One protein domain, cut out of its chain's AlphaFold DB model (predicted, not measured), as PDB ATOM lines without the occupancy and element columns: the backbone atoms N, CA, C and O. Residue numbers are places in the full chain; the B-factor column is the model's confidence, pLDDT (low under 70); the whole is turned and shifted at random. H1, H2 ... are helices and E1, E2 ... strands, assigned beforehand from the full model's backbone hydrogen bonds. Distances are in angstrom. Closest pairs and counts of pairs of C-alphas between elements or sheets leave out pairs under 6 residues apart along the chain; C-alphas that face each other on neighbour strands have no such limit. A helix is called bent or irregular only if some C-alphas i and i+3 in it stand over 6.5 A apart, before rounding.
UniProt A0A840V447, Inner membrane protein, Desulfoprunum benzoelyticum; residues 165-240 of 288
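AT A GLANCE: This is residues 165 to 240 of the 288 residues of the protein "Inner membrane protein" of Desulfoprunum benzoelyticum (UniProt A0A840V447). One strongly twisted sheet of five strands is bent back on itself into two leaves, E4 with E3 facing E1 with E5, and the strongly bent E2 is the hinge between them. The single helix H1 covers part of one face, mostly near E5, and the fold is not closed into a barrel: its edge strands E4 and E5 are not neighbours in the sheet and meet only through their link. The printed part has 76 residues, with one named helix and five named strands in the order H1 E1 E2 E3 E4 E5; the class is mostly strand. The sheet's order is E4 E3 E2 E1 E5, antiparallel throughout. The whole is compact and rounded, with a radius of gyration of the C-alphas of 11.5 A and spans of 32 by 28 by 23 A.

HOW THE PARTS SIT: H1, residues 166 to 175, is on the sheet formed by E1, residues 179 to 189, E2, residues 194 to 205, E3, residues 209 to 213, E4, residues 219 to 222, and E5, residues 226 to 239. Its height over the sheet is 7.8 A. It lies over E1 and only just over E2, on which 3 of its C-alphas fall, and it runs along the strands, at 15 degrees to E1 on the local plane. The closest C-alphas of H1 and E5 are those of Pro 166 and Ala 231, 5.0 A apart. In H1 every O i to N i+4 pair is within hydrogen-bond range. E1 and E2 are a hairpin, antiparallel at 135 degrees, with N 183 and O 199 at 2.8 A. E2 and E3 are a hairpin, antiparallel at 111 degrees, with N 205 and O 209 at 2.8 A. E3 and E4 are a hairpin, antiparallel at 152 degrees, with N 212 and O 220 at 2.8 A. E1 to E4 thus named in turn are a meander, each strand the antiparallel neighbour of the one before. E5 is antiparallel to E1 at 163 degrees, with N 184 and O 232 at 2.9 A. E1 and E3 are apart, as are E1 and E4, and E3 and E5.

IN THESE COORDINATES: H1 begins at C-alpha 166, (5.169, 112.711, 16.113), and is 14.6 A long from first to last C-alpha. E1 measures 26.1 A and bends by 79 degrees at residue 186. E2 measures 22.3 A and bends by 95 degrees at residue 202. E3, 13.5 A, ends at C-alpha 213, (0.780, 96.315, 18.645), and E4 measures 9.7 A. E5, 25.7 A, bends by 100 degrees at residue 229 and ends at C-alpha 239, (5.521, 98.830, 32.987).

THE WHOLE: The two C-alphas farthest apart are those of Ser 191 and Lys 237, at 34.0 A. The printed part has no cut, and its five links are tight. The mean pLDDT of the printed part is 90.2, and residue 216 is under 70.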
ATOM      1  N   SER A 165       2.784 116.566  17.691       92.44
ATOM      2  CA  SER A 165       4.001 116.321  16.909       92.44
ATOM      3  C   SER A 165       4.523 114.884  17.099       92.44
ATOM      4  O   SER A 165       4.903 114.525  18.217       92.44
ATOM      5  N   PRO A 166       4.629 114.071  16.027       91.56
ATOM      6  CA  PRO A 166       5.169 112.711  16.113       91.56
ATOM      7  C   PRO A 166       6.611 112.647  16.618       91.56
ATOM      8  O   PRO A 166       6.960 111.732  17.357       91.56
ATOM      9  N   LYS A 167       7.439 113.638  16.261       90.75
ATOM     10  CA  LYS A 167       8.832 113.719  16.716       90.75
ATOM     11  C   LYS A 167       8.911 113.913  18.232       90.75
ATOM     12  O   LYS A 167       9.620 113.176  18.902       90.75
ATOM     13  N   ILE A 168       8.137 114.864  18.761       89.88
ATOM     14  CA  ILE A 168       8.098 115.146  20.204       89.88
ATOM     15  C   ILE A 168       7.530 113.941  20.963       89.88
ATOM     16  O   ILE A 168       8.061 113.574  22.003       89.88
ATOM     17  N   MET A 169       6.496 113.286  20.423       92.31
ATOM     18  CA  MET A 169       5.935 112.054  20.989       92.31
ATOM     19  C   MET A 169       6.985 110.937  21.089       92.31
ATOM     20  O   MET A 169       7.063 110.262  22.113       92.31
ATOM     21  N   PHE A 170       7.817 110.766  20.056       90.75
ATOM     22  CA  PHE A 170       8.903 109.787  20.064       90.75
ATOM     23  C   PHE A 170       9.970 110.117  21.114       90.75
ATOM     24  O   PHE A 170      10.352 109.243  21.887       90.75
ATOM     25  N   GLU A 171      10.423 111.371  21.179       88.38
ATOM     26  CA  GLU A 171      11.378 111.828  22.199       88.38
ATOM     27  C   GLU A 171      10.819 111.629  23.617       88.38
ATOM     28  O   GLU A 171      11.510 111.097  24.486       88.38
ATOM     29  N   GLU A 172       9.548 111.974  23.841       87.56
ATOM     30  CA  GLU A 172       8.856 111.745  25.112       87.56
ATOM     31  C   GLU A 172       8.824 110.253  25.468       87.56
ATOM     32  O   GLU A 172       9.171 109.887  26.590       87.56
ATOM     33  N   TYR A 173       8.478 109.379  24.518       89.75
ATOM     34  CA  TYR A 173       8.463 107.930  24.727       89.75
ATOM     35  C   TYR A 173       9.830 107.388  25.171       89.75
ATOM     36  O   TYR A 173       9.895 106.629  26.139       89.75
ATOM     37  N   GLN A 174      10.927 107.833  24.548       88.19
ATOM     38  CA  GLN A 174      12.284 107.398  24.912       88.19
ATOM     39  C   GLN A 174      12.633 107.727  26.372       88.19
ATOM     40  O   GLN A 174      13.320 106.955  27.038       88.19
ATOM     41  N   THR A 175      12.114 108.836  26.911       84.44
ATOM     42  CA  THR A 175      12.340 109.212  28.320       84.44
ATOM     43  C   THR A 175      11.557 108.369  29.329       84.44
ATOM     44  O   THR A 175      11.896 108.370  30.512       84.44
ATOM     45  N   LYS A 176      10.516 107.646  28.897       85.62
ATOM     46  CA  LYS A 176       9.652 106.833  29.774       85.62
ATOM     47  C   LYS A 176      10.202 105.428  30.043       85.62
ATOM     48  O   LYS A 176       9.681 104.736  30.916       85.62
ATOM     49  N   GLY A 177      11.256 105.009  29.342       86.12
ATOM     50  CA  GLY A 177      11.903 103.715  29.558       86.12
ATOM     51  C   GLY A 177      10.934 102.540  29.382       86.12
ATOM     52  O   GLY A 177      10.360 102.363  28.313       86.12
ATOM     53  N   LEU A 178      10.750 101.735  30.436       88.75
ATOM     54  CA  LEU A 178       9.905 100.531  30.409       88.75
ATOM     55  C   LEU A 178       8.415 100.795  30.666       88.75
ATOM     56  O   LEU A 178       7.616  99.860  30.608       88.75
ATOM     57  N   THR A 179       8.004 102.030  30.961       89.88
ATOM     58  CA  THR A 179       6.582 102.336  31.164       89.88
ATOM     59  C   THR A 179       5.795 102.073  29.884       89.88
ATOM     60  O   THR A 179       6.129 102.596  28.817       89.88
ATOM     61  N   LYS A 180       4.713 101.291  29.978       92.19
ATOM     62  CA  LYS A 180       3.863 101.014  28.818       92.19
ATOM     63  C   LYS A 180       3.237 102.313  28.343       92.19
ATOM     64  O   LYS A 180       2.677 103.068  29.135       92.19
ATOM     65  N   CYS A 181       3.299 102.571  27.047       93.06
ATOM     66  CA  CYS A 181       2.751 103.788  26.469       93.06
ATOM     67  C   CYS A 181       1.816 103.440  25.321       93.06
ATOM     68  O   CYS A 181       2.146 102.620  24.469       93.06
ATOM     69  N   ARG A 182       0.653 104.087  25.282       94.44
ATOM     70  CA  ARG A 182      -0.207 104.096  24.098       94.44
ATOM     71  C   ARG A 182       0.029 105.371  23.308       94.44
ATOM     72  O   ARG A 182       0.334 106.411  23.883       94.44
ATOM     73  N   VAL A 183      -0.127 105.303  21.999       94.38
ATOM     74  CA  VAL A 183      -0.126 106.466  21.119       94.38
ATOM     75  C   VAL A 183      -1.515 106.629  20.528       94.38
ATOM     76  O   VAL A 183      -2.072 105.695  19.959       94.38
ATOM     77  N   THR A 184      -2.079 107.822  20.681       94.56
ATOM     78  CA  THR A 184      -3.348 108.212  20.054       94.56
ATOM     79  C   THR A 184      -3.075 109.199  18.942       94.56
ATOM     80  O   THR A 184      -2.291 110.134  19.124       94.56
ATOM     81  N   GLY A 185      -3.690 109.010  17.781       94.19
ATOM     82  CA  GLY A 185      -3.369 109.873  16.658       94.19
ATOM     83  C   GLY A 185      -3.903 109.425  15.314       94.19
ATOM     84  O   GLY A 185      -4.689 108.488  15.215       94.19
ATOM     85  N   LYS A 186      -3.435 110.118  14.275       95.31
ATOM     86  CA  LYS A 186      -3.756 109.854  12.871       95.31
ATOM     87  C   LYS A 186      -2.562 109.194  12.202       95.31
ATOM     88  O   LYS A 186      -1.523 109.837  12.040       95.31
ATOM     89  N   LEU A 187      -2.720 107.939  11.812       94.50
ATOM     90  CA  LEU A 187      -1.734 107.145  11.095       94.50
ATOM     91  C   LEU A 187      -2.084 107.130   9.606       94.50
ATOM     92  O   LEU A 187      -3.218 106.840   9.227       94.50
ATOM     93  N   ARG A 188      -1.114 107.446   8.749       95.81
ATOM     94  CA  ARG A 188      -1.210 107.213   7.307       95.81
ATOM     95  C   ARG A 188      -0.475 105.921   6.988       95.81
ATOM     96  O   ARG A 188       0.745 105.868   7.109       95.81
ATOM     97  N   TRP A 189      -1.215 104.904   6.575       94.25
ATOM     98  CA  TRP A 189      -0.675 103.628   6.121       94.25
ATOM     99  C   TRP A 189       0.117 103.797   4.819       94.25
ATOM    100  O   TRP A 189      -0.146 104.715   4.038       94.25
ATOM    101  N   SER A 190       1.050 102.885   4.548       91.44
ATOM    102  CA  SER A 190       1.799 102.839   3.281       91.44
ATOM    103  C   SER A 190       0.897 102.674   2.049       91.44
ATOM    104  O   SER A 190       1.241 103.144   0.969       91.44
ATOM    105  N   SER A 191      -0.300 102.098   2.221       91.19
ATOM    106  CA  SER A 191      -1.356 102.030   1.197       91.19
ATOM    107  C   SER A 191      -2.033 103.376   0.894       91.19
ATOM    108  O   SER A 191      -2.871 103.453   0.003       91.19
ATOM    109  N   GLY A 192      -1.726 104.429   1.656       89.31
ATOM    110  CA  GLY A 192      -2.356 105.747   1.560       89.31
ATOM    111  C   GLY A 192      -3.612 105.916   2.420       89.31
ATOM    112  O   GLY A 192      -4.050 107.049   2.628       89.31
ATOM    113  N   LYS A 193      -4.170 104.832   2.981       93.94
ATOM    114  CA  LYS A 193      -5.310 104.902   3.911       93.94
ATOM    115  C   LYS A 193      -4.923 105.700   5.163       93.94
ATOM    116  O   LYS A 193      -3.846 105.497   5.718       93.94
ATOM    117  N   ILE A 194      -5.807 106.579   5.629       94.81
ATOM    118  CA  ILE A 194      -5.635 107.303   6.895       94.81
ATOM    119  C   ILE A 194      -6.587 106.713   7.926       94.81
ATOM    120  O   ILE A 194      -7.771 106.523   7.648       94.81
ATOM    121  N   GLU A 195      -6.063 106.435   9.109       93.94
ATOM    122  CA  GLU A 195      -6.805 105.874  10.226       93.94
ATOM    123  C   GLU A 195      -6.508 106.669  11.493       93.94
ATOM    124  O   GLU A 195      -5.357 107.000  11.782       93.94
ATOM    125  N   GLU A 196      -7.558 107.010  12.232       95.12
ATOM    126  CA  GLU A 196      -7.440 107.620  13.551       95.12
ATOM    127  C   GLU A 196      -7.736 106.557  14.600       95.12
ATOM    128  O   GLU A 196      -8.758 105.876  14.525       95.12
ATOM    129  N   GLY A 197      -6.824 106.387  15.551       92.81
ATOM    130  CA  GLY A 197      -6.889 105.269  16.476       92.81
ATOM    131  C   GLY A 197      -5.958 105.414  17.668       92.81
ATOM    132  O   GLY A 197      -5.324 106.453  17.893       92.81
ATOM    133  N   GLU A 198      -5.911 104.341  18.448       94.12
ATOM    134  CA  GLU A 198      -5.009 104.171  19.575       94.12
ATOM    135  C   GLU A 198      -4.240 102.862  19.415       94.12
ATOM    136  O   GLU A 198      -4.836 101.817  19.167       94.12
ATOM    137  N   TRP A 199      -2.923 102.915  19.598       94.44
ATOM    138  CA  TRP A 199      -2.047 101.751  19.481       94.44
ATOM    139  C   TRP A 199      -1.128 101.647  20.694       94.44
ATOM    140  O   TRP A 199      -0.666 102.662  21.218       94.44
ATOM    141  N   LEU A 200      -0.843 100.427  21.149       93.56
ATOM    142  CA  LEU A 200       0.144 100.194  22.205       93.56
ATOM    143  C   LEU A 200       1.551 100.188  21.604       93.56
ATOM    144  O   LEU A 200       1.790  99.494  20.620       93.56
ATOM    145  N   ILE A 201       2.479 100.936  22.200       94.44
ATOM    146  CA  ILE A 201       3.889 100.925  21.809       94.44
ATOM    147  C   ILE A 201       4.582  99.749  22.503       94.44
ATOM    148  O   ILE A 201       4.589  99.659  23.734       94.44
ATOM    149  N   ILE A 202       5.174  98.867  21.702       92.44
ATOM    150  CA  ILE A 202       5.964  97.721  22.165       92.44
ATOM    151  C   ILE A 202       7.382  98.187  22.498       92.44
ATOM    152  O   ILE A 202       7.879  97.945  23.594       92.44
ATOM    153  N   GLY A 203       8.013  98.894  21.561       91.50
ATOM    154  CA  GLY A 203       9.415  99.272  21.661       91.50
ATOM    155  C   GLY A 203       9.846 100.227  20.556       91.50
ATOM    156  O   GLY A 203       9.137 100.436  19.568       91.50
ATOM    157  N   SER A 204      11.036 100.795  20.715       91.25
ATOM    158  CA  SER A 204      11.721 101.518  19.648       91.25
ATOM    159  C   SER A 204      12.453 100.550  18.714       91.25
ATOM    160  O   SER A 204      12.929  99.492  19.129       91.25
ATOM    161  N   GLU A 205      12.513 100.907  17.434       88.69
ATOM    162  CA  GLU A 205      13.234 100.184  16.385       88.69
ATOM    163  C   GLU A 205      14.248 101.125  15.735       88.69
ATOM    164  O   GLU A 205      13.901 102.222  15.288       88.69
ATOM    165  N   ARG A 206      15.507 100.691  15.625       82.88
ATOM    166  CA  ARG A 206      16.591 101.499  15.036       82.88
ATOM    167  C   ARG A 206      16.699 102.878  15.723       82.88
ATOM    168  O   ARG A 206      16.602 102.963  16.941       82.88
ATOM    169  N   GLN A 207      16.939 103.954  14.964       78.25
ATOM    170  CA  GLN A 207      17.110 105.309  15.512       78.25
ATOM    171  C   GLN A 207      15.795 106.087  15.703       78.25
ATOM    172  O   GLN A 207      15.706 106.908  16.609       78.25
ATOM    173  N   THR A 208      14.787 105.864  14.855       78.50
ATOM    174  CA  THR A 208      13.547 106.674  14.823       78.50
ATOM    175  C   THR A 208      12.274 105.850  14.646       78.50
ATOM    176  O   THR A 208      11.186 106.413  14.519       78.50
ATOM    177  N   GLY A 209      12.394 104.523  14.598       88.44
ATOM    178  CA  GLY A 209      11.269 103.630  14.379       88.44
ATOM    179  C   GLY A 209      10.543 103.262  15.666       88.44
ATOM    180  O   GLY A 209      11.111 103.292  16.760       88.44
ATOM    181  N   LEU A 210       9.274 102.893  15.526       92.88
ATOM    182  CA  LEU A 210       8.433 102.390  16.612       92.88
ATOM    183  C   LEU A 210       7.738 101.108  16.172       92.88
ATOM    184  O   LEU A 210       7.159 101.058  15.085       92.88
ATOM    185  N   ALA A 211       7.739 100.116  17.055       93.38
ATOM    186  CA  ALA A 211       6.901  98.935  16.945       93.38
ATOM    187  C   ALA A 211       5.612  99.153  17.738       93.38
ATOM    188  O   ALA A 211       5.646  99.412  18.946       93.38
ATOM    189  N   LEU A 212       4.472  99.035  17.064       93.75
ATOM    190  CA  LEU A 212       3.153  99.117  17.678       93.75
ATOM    191  C   LEU A 212       2.456  97.762  17.632       93.75
ATOM    192  O   LEU A 212       2.588  97.009  16.667       93.75
ATOM    193  N   GLN A 213       1.656  97.475  18.648       90.88
ATOM    194  CA  GLN A 213       0.780  96.315  18.645       90.88
ATOM    195  C   GLN A 213      -0.416  96.576  17.721       90.88
ATOM    196  O   GLN A 213      -1.202  97.496  17.954       90.88
ATOM    197  N   GLY A 214      -0.538  95.770  16.668       85.12
ATOM    198  CA  GLY A 214      -1.706  95.716  15.797       85.12
ATOM    199  C   GLY A 214      -2.699  94.630  16.217       85.12
ATOM    200  O   GLY A 214      -2.540  93.962  17.241       85.12
ATOM    201  N   ASN A 215      -3.735  94.440  15.397       78.44
ATOM    202  CA  ASN A 215      -4.738  93.398  15.614       78.44
ATOM    203  C   ASN A 215      -4.135  91.997  15.414       78.44
ATOM    204  O   ASN A 215      -3.248  91.805  14.582       78.44
ATOM    205  N   GLU A 216      -4.646  91.018  16.169       66.81
ATOM    206  CA  GLU A 216      -4.398  89.584  15.942       66.81
ATOM    207  C   GLU A 216      -2.908  89.208  15.804       66.81
ATOM    208  O   GLU A 216      -2.515  88.477  14.900       66.81
ATOM    209  N   ARG A 217      -2.067  89.686  16.735       70.19
ATOM    210  CA  ARG A 217      -0.630  89.337  16.848       70.19
ATOM    211  C   ARG A 217       0.283  89.944  15.772       70.19
ATOM    212  O   ARG A 217       1.470  89.627  15.742       70.19
ATOM    213  N   LYS A 218      -0.216  90.842  14.917       85.31
ATOM    214  CA  LYS A 218       0.639  91.603  13.990       85.31
ATOM    215  C   LYS A 218       1.294  92.790  14.690       85.31
ATOM    216  O   LYS A 218       0.646  93.514  15.440       85.31
ATOM    217  N   ILE A 219       2.573  93.008  14.397       91.00
ATOM    218  CA  ILE A 219       3.313  94.204  14.805       91.00
ATOM    219  C   ILE A 219       3.313  95.179  13.630       91.00
ATOM    220  O   ILE A 219       3.548  94.784  12.490       91.00
ATOM    221  N   ILE A 220       3.009  96.440  13.916       92.50
ATOM    222  CA  ILE A 220       3.058  97.542  12.957       92.50
ATOM    223  C   ILE A 220       4.397  98.250  13.153       92.50
ATOM    224  O   ILE A 220       4.674  98.760  14.240       92.50
ATOM    225  N   HIS A 221       5.214  98.303  12.107       93.06
ATOM    226  CA  HIS A 221       6.547  98.896  12.135       93.06
ATOM    227  C   HIS A 221       6.523 100.281  11.490       93.06
ATOM    228  O   HIS A 221       6.381 100.411  10.278       93.06
ATOM    229  N   ILE A 222       6.700 101.342  12.267       92.12
ATOM    230  CA  ILE A 222       6.762 102.723  11.765       92.12
ATOM    231  C   ILE A 222       8.233 103.118  11.598       92.12
ATOM    232  O   ILE A 222       9.009 102.871  12.518       92.12
ATOM    233  N   PRO A 223       8.653 103.730  10.470       90.06
ATOM    234  CA  PRO A 223       7.831 104.274   9.382       90.06
ATOM    235  C   PRO A 223       7.504 103.301   8.231       90.06
ATOM    236  O   PRO A 223       6.908 103.717   7.242       90.06
ATOM    237  N   LYS A 224       7.918 102.028   8.309       90.44
ATOM    238  CA  LYS A 224       7.821 101.068   7.192       90.44
ATOM    239  C   LYS A 224       6.377 100.815   6.730       90.44
ATOM    240  O   LYS A 224       6.102 100.854   5.535       90.44
ATOM    241  N   ASP A 225       5.475 100.554   7.668       90.56
ATOM    242  CA  ASP A 225       4.078 100.189   7.412       90.56
ATOM    243  C   ASP A 225       3.152 101.421   7.383       90.56
ATOM    244  O   ASP A 225       2.028 101.364   6.878       90.56
ATOM    245  N   GLY A 226       3.628 102.563   7.880       92.00
ATOM    246  CA  GLY A 226       2.897 103.826   7.899       92.00
ATOM    247  C   GLY A 226       3.622 104.910   8.692       92.00
ATOM    248  O   GLY A 226       4.616 104.644   9.359       92.00
ATOM    249  N   VAL A 227       3.114 106.142   8.636       93.75
ATOM    250  CA  VAL A 227       3.684 107.315   9.320       93.75
ATOM    251  C   VAL A 227       2.590 108.078  10.060       93.75
ATOM    252  O   VAL A 227       1.500 108.304   9.530       93.75
ATOM    253  N   PHE A 228       2.873 108.503  11.291       94.50
ATOM    254  CA  PHE A 228       1.963 109.362  12.042       94.50
ATOM    255  C   PHE A 228       1.921 110.772  11.451       94.50
ATOM    256  O   PHE A 228       2.945 111.438  11.330       94.50
ATOM    257  N   LEU A 229       0.717 111.250  11.147       93.69
ATOM    258  CA  LEU A 229       0.450 112.653  10.819       93.69
ATOM    259  C   LEU A 229       0.251 113.487  12.087       93.69
ATOM    260  O   LEU A 229       0.591 114.665  12.129       93.69
ATOM    261  N   ARG A 230      -0.308 112.865  13.128       93.69
ATOM    262  CA  ARG A 230      -0.481 113.436  14.463       93.69
ATOM    263  C   ARG A 230      -0.369 112.310  15.475       93.69
ATOM    264  O   ARG A 230      -0.987 111.274  15.257       93.69
ATOM    265  N   ALA A 231       0.367 112.510  16.559       93.62
ATOM    266  CA  ALA A 231       0.531 111.510  17.605       93.62
ATOM    267  C   ALA A 231       0.632 112.160  18.986       93.62
ATOM    268  O   ALA A 231       1.292 113.182  19.163       93.62
ATOM    269  N   ARG A 232      -0.034 111.552  19.967       93.06
ATOM    270  CA  ARG A 232      -0.041 111.954  21.375       93.06
ATOM    271  C   ARG A 232       0.219 110.737  22.241       93.06
ATOM    272  O   ARG A 232      -0.498 109.739  22.118       93.06
ATOM    273  N   LEU A 233       1.221 110.831  23.108       92.19
ATOM    274  CA  LEU A 233       1.577 109.759  24.027       92.19
ATOM    275  C   LEU A 233       0.581 109.695  25.191       92.19
ATOM    276  O   LEU A 233       0.138 110.717  25.707       92.19
ATOM    277  N   LYS A 234       0.241 108.491  25.628       91.25
ATOM    278  CA  LYS A 234      -0.547 108.214  26.827       91.25
ATOM    279  C   LYS A 234       0.168 107.142  27.652       91.25
ATOM    280  O   LYS A 234      -0.024 105.948  27.390       91.25
ATOM    281  N   PRO A 235       1.007 107.547  28.621       88.69
ATOM    282  CA  PRO A 235       1.643 106.617  29.547       88.69
ATOM    283  C   PRO A 235       0.592 105.849  30.353       88.69
ATOM    284  O   PRO A 235      -0.414 106.419  30.779       88.69
ATOM    285  N   GLN A 236       0.825 104.559  30.559       89.62
ATOM    286  CA  GLN A 236       0.002 103.685  31.390       89.62
ATOM    287  C   GLN A 236       0.617 103.555  32.788       89.62
ATOM    288  O   GLN A 236       1.767 103.929  33.014       89.62
ATOM    289  N   LYS A 237      -0.158 103.027  33.742       85.00
ATOM    290  CA  LYS A 237       0.342 102.746  35.099       85.00
ATOM    291  C   LYS A 237       1.301 101.554  35.131       85.00
ATOM    292  O   LYS A 237       2.192 101.517  35.973       85.00
ATOM    293  N   ASP A 238       1.129 100.619  34.203       88.69
ATOM    294  CA  ASP A 238       1.928  99.403  34.135       88.69
ATOM    295  C   ASP A 238       3.225  99.633  33.359       88.69
ATOM    296  O   ASP A 238       3.301 100.448  32.436       88.69
ATOM    297  N   SER A 239       4.254  98.870  33.715       89.88
ATOM    298  CA  SER A 239       5.521  98.830  32.987       89.88
ATOM    299  C   SER A 239       5.743  97.443  32.407       89.88
ATOM    300  O   SER A 239       5.241  96.448  32.929       89.88
ATOM    301  N   TRP A 240       6.468  97.388  31.303       89.69
ATOM    302  CA  TRP A 240       6.942  96.142  30.736       89.69
ATOM    303  C   TRP A 240       7.980  95.498  31.654       89.69
ATOM    304  O   TRP A 240       8.840  96.184  32.211       89.69
TER     305      TRP A 240